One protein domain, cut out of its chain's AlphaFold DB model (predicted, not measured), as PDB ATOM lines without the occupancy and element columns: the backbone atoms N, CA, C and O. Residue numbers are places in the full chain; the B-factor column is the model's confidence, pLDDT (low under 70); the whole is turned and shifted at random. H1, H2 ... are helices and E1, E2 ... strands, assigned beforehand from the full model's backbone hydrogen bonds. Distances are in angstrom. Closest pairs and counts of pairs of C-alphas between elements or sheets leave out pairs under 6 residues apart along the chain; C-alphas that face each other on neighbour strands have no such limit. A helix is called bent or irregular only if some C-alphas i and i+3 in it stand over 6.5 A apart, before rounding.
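Overview. This is residues 25 to 43 and 59 to 85 of the 320 residues of an uncharacterized protein of Propionibacterium sp. oral taxon 192 str. F0372 (UniProt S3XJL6). A strongly twisted meander of three strands, each the antiparallel neighbour of the one before, is covered on one face by a single slanting helix, making two layers. The 46 printed residues include H1, E1, E2 and E3 along the chain; the sheet's order is E1 - E2 - E3, the class mixed. The whole is compact, with a radius of gyration of the C-alphas of 10.3 A and spans of 29 by 21 by 14 A.

Along the chain. E2, residues 67 to 74, measures 20.2 A; E1 is residues 59 to 64, 13.3 A, and E3 residues 77 to 82, 16.3 A, ending at C-alpha 82 (223.960, 228.219, 306.171). H1, residues 29 to 40, measures 17.0 A from C-alpha 29 (206.595, 214.491, 303.996); it is irregular, C-alphas 30 and 33 being 7.2 A apart.

Arrangement. Hairpin E1 and E2 has N 62 and O 69 within hydrogen-bond range, 3.0 A; hairpin E2 and E3 has N 72 and O 79, 3.1 A. H1 is on the sheet at a height of 8.0 A, its closest C-alphas to E2 being Ile 36 and Ser 72, 6.7 A. In H1, 6 of 8 O i to N i+4 pairs are within range.

Size, cuts and confidence. Residues 44 to 58 are not printed, a 15.7 A gap between C-alphas 43 and 59. Residue 85 has pLDDT under 70.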
ATOM      1  N   PRO A  25     213.759 213.520 299.794       86.19
ATOM      2  CA  PRO A  25     213.962 213.590 301.237       86.19
ATOM      3  C   PRO A  25     214.324 212.239 301.862       86.19
ATOM      4  O   PRO A  25     214.958 212.207 302.910       86.19
ATOM      5  N   GLY A  26     213.954 211.119 301.228       89.44
ATOM      6  CA  GLY A  26     214.146 209.762 301.761       89.44
ATOM      7  C   GLY A  26     213.211 209.401 302.923       89.44
ATOM      8  O   GLY A  26     213.276 208.282 303.424       89.44
ATOM      9  N   VAL A  27     212.344 210.333 303.316       94.19
ATOM     10  CA  VAL A  27     211.333 210.226 304.373       94.19
ATOM     11  C   VAL A  27     210.052 210.874 303.848       94.19
ATOM     12  O   VAL A  27     210.121 211.907 303.175       94.19
ATOM     13  N   GLU A  28     208.902 210.259 304.125       95.00
ATOM     14  CA  GLU A  28     207.588 210.796 303.746       95.00
ATOM     15  C   GLU A  28     207.367 212.173 304.374       95.00
ATOM     16  O   GLU A  28     207.807 212.426 305.496       95.00
ATOM     17  N   LEU A  29     206.706 213.073 303.643       95.31
ATOM     18  CA  LEU A  29     206.595 214.491 303.996       95.31
ATOM     19  C   LEU A  29     206.024 214.726 305.407       95.31
ATOM     20  O   LEU A  29     206.516 215.594 306.126       95.31
ATOM     21  N   GLU A  30     205.053 213.918 305.826       96.69
ATOM     22  CA  GLU A  30     204.438 213.948 307.157       96.69
ATOM     23  C   GLU A  30     205.412 213.656 308.301       96.69
ATOM     24  O   GLU A  30     205.243 214.189 309.397       96.69
ATOM     25  N   ASP A  31     206.441 212.851 308.047       97.75
ATOM     26  CA  ASP A  31     207.388 212.399 309.066       97.75
ATOM     27  C   ASP A  31     208.668 213.254 309.094       97.75
ATOM     28  O   ASP A  31     209.466 213.164 310.034       97.75
ATOM     29  N   GLN A  32     208.884 214.114 308.089       98.12
ATOM     30  CA  GLN A  32     210.138 214.865 307.953       98.12
ATOM     31  C   GLN A  32     210.405 215.798 309.129       98.12
ATOM     32  O   GLN A  32     211.559 215.937 309.531       98.12
ATOM     33  N   LEU A  33     209.377 216.435 309.701       98.00
ATOM     34  CA  LEU A  33     209.575 217.331 310.840       98.00
ATOM     35  C   LEU A  33     210.124 216.579 312.054       98.00
ATOM     36  O   LEU A  33     211.099 217.022 312.661       98.00
ATOM     37  N   GLU A  34     209.500 215.453 312.403       97.81
ATOM     38  CA  GLU A  34     209.937 214.635 313.536       97.81
ATOM     39  C   GLU A  34     211.355 214.129 313.319       97.81
ATOM     40  O   GLU A  34     212.170 214.146 314.239       97.81
ATOM     41  N   GLU A  35     211.680 213.739 312.090       98.25
ATOM     42  CA  GLU A  35     213.006 213.255 311.750       98.25
ATOM     43  C   GLU A  35     214.066 214.372 311.787       98.25
ATOM     44  O   GLU A  35     215.161 214.164 312.318       98.25
ATOM     45  N   ILE A  36     213.735 215.586 311.329       98.00
ATOM     46  CA  ILE A  36     214.590 216.772 311.486       98.00
ATOM     47  C   ILE A  36     214.827 217.053 312.971       98.00
ATOM     48  O   ILE A  36     215.977 217.239 313.374       98.00
ATOM     49  N   ILE A  37     213.780 217.049 313.802       97.81
ATOM     50  CA  ILE A  37     213.886 217.248 315.256       97.81
ATOM     51  C   ILE A  37     214.773 216.168 315.881       97.81
ATOM     52  O   ILE A  37     215.683 216.482 316.649       97.81
ATOM     53  N   ARG A  38     214.561 214.903 315.515       98.00
ATOM     54  CA  ARG A  38     215.302 213.751 316.037       98.00
ATOM     55  C   ARG A  38     216.792 213.816 315.703       98.00
ATOM     56  O   ARG A  38     217.611 213.517 316.568       98.00
ATOM     57  N   GLN A  39     217.151 214.170 314.466       98.00
ATOM     58  CA  GLN A  39     218.551 214.229 314.029       98.00
ATOM     59  C   GLN A  39     219.269 215.502 314.490       98.00
ATOM     60  O   GLN A  39     220.449 215.446 314.833       98.00
ATOM     61  N   SER A  40     218.580 216.647 314.504       96.81
ATOM     62  CA  SER A  40     219.180 217.935 314.886       96.81
ATOM     63  C   SER A  40     219.209 218.166 316.400       96.81
ATOM     64  O   SER A  40     220.080 218.891 316.889       96.81
ATOM     65  N   GLY A  41     218.266 217.572 317.138       96.19
ATOM     66  CA  GLY A  41     218.053 217.802 318.565       96.19
ATOM     67  C   GLY A  41     217.397 219.147 318.899       96.19
ATOM     68  O   GLY A  41     217.426 219.548 320.063       96.19
ATOM     69  N   ILE A  42     216.841 219.874 317.918       95.38
ATOM     70  CA  ILE A  42     216.144 221.141 318.189       95.38
ATOM     71  C   ILE A  42     214.890 220.910 319.045       95.38
ATOM     72  O   ILE A  42     214.162 219.936 318.867       95.38
ATOM     73  N   SER A  43     214.632 221.821 319.983       93.81
ATOM     74  CA  SER A  43     213.422 221.795 320.814       93.81
ATOM     75  C   SER A  43     212.196 222.274 320.028       93.81
ATOM     76  O   SER A  43     212.314 223.065 319.093       93.81
ATOM     77  N   VAL A  59     211.491 222.253 304.785       97.38
ATOM     78  CA  VAL A  59     212.644 223.061 305.179       97.38
ATOM     79  C   VAL A  59     212.279 223.920 306.379       97.38
ATOM     80  O   VAL A  59     211.301 224.665 306.334       97.38
ATOM     81  N   VAL A  60     213.094 223.848 307.431       97.25
ATOM     82  CA  VAL A  60     212.961 224.655 308.653       97.25
ATOM     83  C   VAL A  60     214.103 225.658 308.715       97.25
ATOM     84  O   VAL A  60     215.270 225.270 308.743       97.25
ATOM     85  N   MET A  61     213.787 226.950 308.745       94.94
ATOM     86  CA  MET A  61     214.770 228.019 308.900       94.94
ATOM     87  C   MET A  61     214.803 228.494 310.354       94.94
ATOM     88  O   MET A  61     213.843 229.083 310.848       94.94
ATOM     89  N   THR A  62     215.914 228.238 311.040       94.44
ATOM     90  CA  THR A  62     216.084 228.509 312.475       94.44
ATOM     91  C   THR A  62     217.531 228.878 312.785       94.44
ATOM     92  O   THR A  62     218.448 228.558 312.024       94.44
ATOM     93  N   SER A  63     217.756 229.519 313.932       90.69
ATOM     94  CA  SER A  63     219.096 229.562 314.515       90.69
ATOM     95  C   SER A  63     219.455 228.174 315.050       90.69
ATOM     96  O   SER A  63     218.728 227.603 315.865       90.69
ATOM     97  N   TYR A  64     220.558 227.607 314.568       91.06
ATOM     98  CA  TYR A  64     221.091 226.315 314.981       91.06
ATOM     99  C   TYR A  64     222.611 226.418 315.117       91.06
ATOM    100  O   TYR A  64     223.294 226.932 314.236       91.06
ATOM    101  N   GLN A  65     223.147 225.971 316.258       89.44
ATOM    102  CA  GLN A  65     224.585 226.047 316.571       89.44
ATOM    103  C   GLN A  65     225.180 227.467 316.431       89.44
ATOM    104  O   GLN A  65     226.327 227.640 316.024       89.44
ATOM    105  N   GLY A  66     224.392 228.493 316.774       86.81
ATOM    106  CA  GLY A  66     224.809 229.899 316.709       86.81
ATOM    107  C   GLY A  66     224.815 230.497 315.300       86.81
ATOM    108  O   GLY A  66     225.308 231.606 315.126       86.81
ATOM    109  N   LYS A  67     224.280 229.784 314.304       90.69
ATOM    110  CA  LYS A  67     224.173 230.244 312.918       90.69
ATOM    111  C   LYS A  67     222.740 230.155 312.427       90.69
ATOM    112  O   LYS A  67     222.009 229.239 312.791       90.69
ATOM    113  N   LEU A  68     222.357 231.065 311.541       90.31
ATOM    114  CA  LEU A  68     221.090 230.963 310.834       90.31
ATOM    115  C   LEU A  68     221.202 229.908 309.727       90.31
ATOM    116  O   LEU A  68     222.043 230.018 308.832       90.31
ATOM    117  N   GLN A  69     220.376 228.867 309.806       93.38
ATOM    118  CA  GLN A  69     220.469 227.712 308.917       93.38
ATOM    119  C   GLN A  69     219.099 227.242 308.433       93.38
ATOM    120  O   GLN A  69     218.082 227.408 309.105       93.38
ATOM    121  N   LYS A  70     219.102 226.613 307.257       94.94
ATOM    122  CA  LYS A  70     218.006 225.806 306.724       94.94
ATOM    123  C   LYS A  70     218.294 224.337 307.007       94.94
ATOM    124  O   LYS A  70     219.324 223.815 306.578       94.94
ATOM    125  N   LEU A  71     217.381 223.696 307.722       97.19
ATOM    126  CA  LEU A  71     217.406 222.282 308.075       97.19
ATOM    127  C   LEU A  71     216.422 221.552 307.159       97.19
ATOM    128  O   LEU A  71     215.267 221.959 307.052       97.19
ATOM    129  N   SER A  72     216.877 220.494 306.495       97.12
ATOM    130  CA  SER A  72     216.051 219.669 305.601       97.12
ATOM    131  C   SER A  72     216.639 218.266 305.481       97.12
ATOM    132  O   SER A  72     217.799 218.065 305.837       97.12
ATOM    133  N   LEU A  73     215.871 217.300 304.984       97.19
ATOM    134  CA  LEU A  73     216.366 215.943 304.741       97.19
ATOM    135  C   LEU A  73     216.743 215.758 303.273       97.19
ATOM    136  O   LEU A  73     216.024 216.202 302.381       97.19
ATOM    137  N   GLU A  74     217.839 215.049 303.024       94.44
ATOM    138  CA  GLU A  74     218.216 214.548 301.705       94.44
ATOM    139  C   GLU A  74     218.645 213.087 301.851       94.44
ATOM    140  O   GLU A  74     219.587 212.777 302.582       94.44
ATOM    141  N   LEU A  75     217.948 212.187 301.150       92.81
ATOM    142  CA  LEU A  75     218.158 210.737 301.221       92.81
ATOM    143  C   LEU A  75     218.088 210.170 302.657       92.81
ATOM    144  O   LEU A  75     218.764 209.195 302.970       92.81
ATOM    145  N   GLY A  76     217.259 210.770 303.512       92.88
ATOM    146  CA  GLY A  76     217.066 210.395 304.914       92.88
ATOM    147  C   GLY A  76     218.056 211.039 305.885       92.88
ATOM    148  O   GLY A  76     217.867 210.929 307.092       92.88
ATOM    149  N   ASP A  77     219.074 211.744 305.394       96.50
ATOM    150  CA  ASP A  77     220.064 212.414 306.235       96.50
ATOM    151  C   ASP A  77     219.748 213.903 306.382       96.50
ATOM    152  O   ASP A  77     219.450 214.587 305.398       96.50
ATOM    153  N   LEU A  78     219.906 214.441 307.593       97.31
ATOM    154  CA  LEU A  78     219.831 215.875 307.847       97.31
ATOM    155  C   LEU A  78     220.924 216.628 307.080       97.31
ATOM    156  O   LEU A  78     222.123 216.372 307.228       97.31
ATOM    157  N   LYS A  79     220.495 217.613 306.296       96.44
ATOM    158  CA  LYS A  79     221.334 218.606 305.635       96.44
ATOM    159  C   LYS A  79     221.118 219.970 306.266       96.44
ATOM    160  O   LYS A  79     219.992 220.374 306.559       96.44
ATOM    161  N   LEU A  80     222.233 220.665 306.449       94.81
ATOM    162  CA  LEU A  80     222.305 222.004 307.006       94.81
ATOM    163  C   LEU A  80     222.855 222.929 305.928       94.81
ATOM    164  O   LEU A  80     223.965 222.716 305.438       94.81
ATOM    165  N   TYR A  81     222.096 223.961 305.586       92.50
ATOM    166  CA  TYR A  81     222.551 225.011 304.685       92.50
ATOM    167  C   TYR A  81     222.599 226.323 305.453       92.50
ATOM    168  O   TYR A  81     221.577 226.803 305.942       92.50
ATOM    169  N   GLU A  82     223.792 226.894 305.581       91.44
ATOM    170  CA  GLU A  82     223.960 228.219 306.171       91.44
ATOM    171  C   GLU A  82     223.319 229.277 305.273       91.44
ATOM    172  O   GLU A  82     223.443 229.235 304.048       91.44
ATOM    173  N   VAL A  83     222.601 230.215 305.884       87.06
ATOM    174  CA  VAL A  83     221.982 231.326 305.163       87.06
ATOM    175  C   VAL A  83     223.006 232.453 305.071       87.06
ATOM    176  O   VAL A  83     223.236 233.162 306.044       87.06
ATOM    177  N   THR A  84     223.642 232.592 303.906       75.25
ATOM    178  CA  THR A  84     224.799 233.490 303.706       75.25
ATOM    179  C   THR A  84     224.509 234.758 302.893       75.25
ATOM    180  O   THR A  84     225.461 235.377 302.451       75.25
ATOM    181  N   ASP A  85     223.234 235.108 302.686       63.81
ATOM    182  CA  ASP A  85     222.714 236.226 301.865       63.81
ATOM    183  C   ASP A  85     223.331 236.423 300.468       63.81
ATOM    184  O   ASP A  85     224.505 236.744 300.313       63.81
TER     185      ASP A  85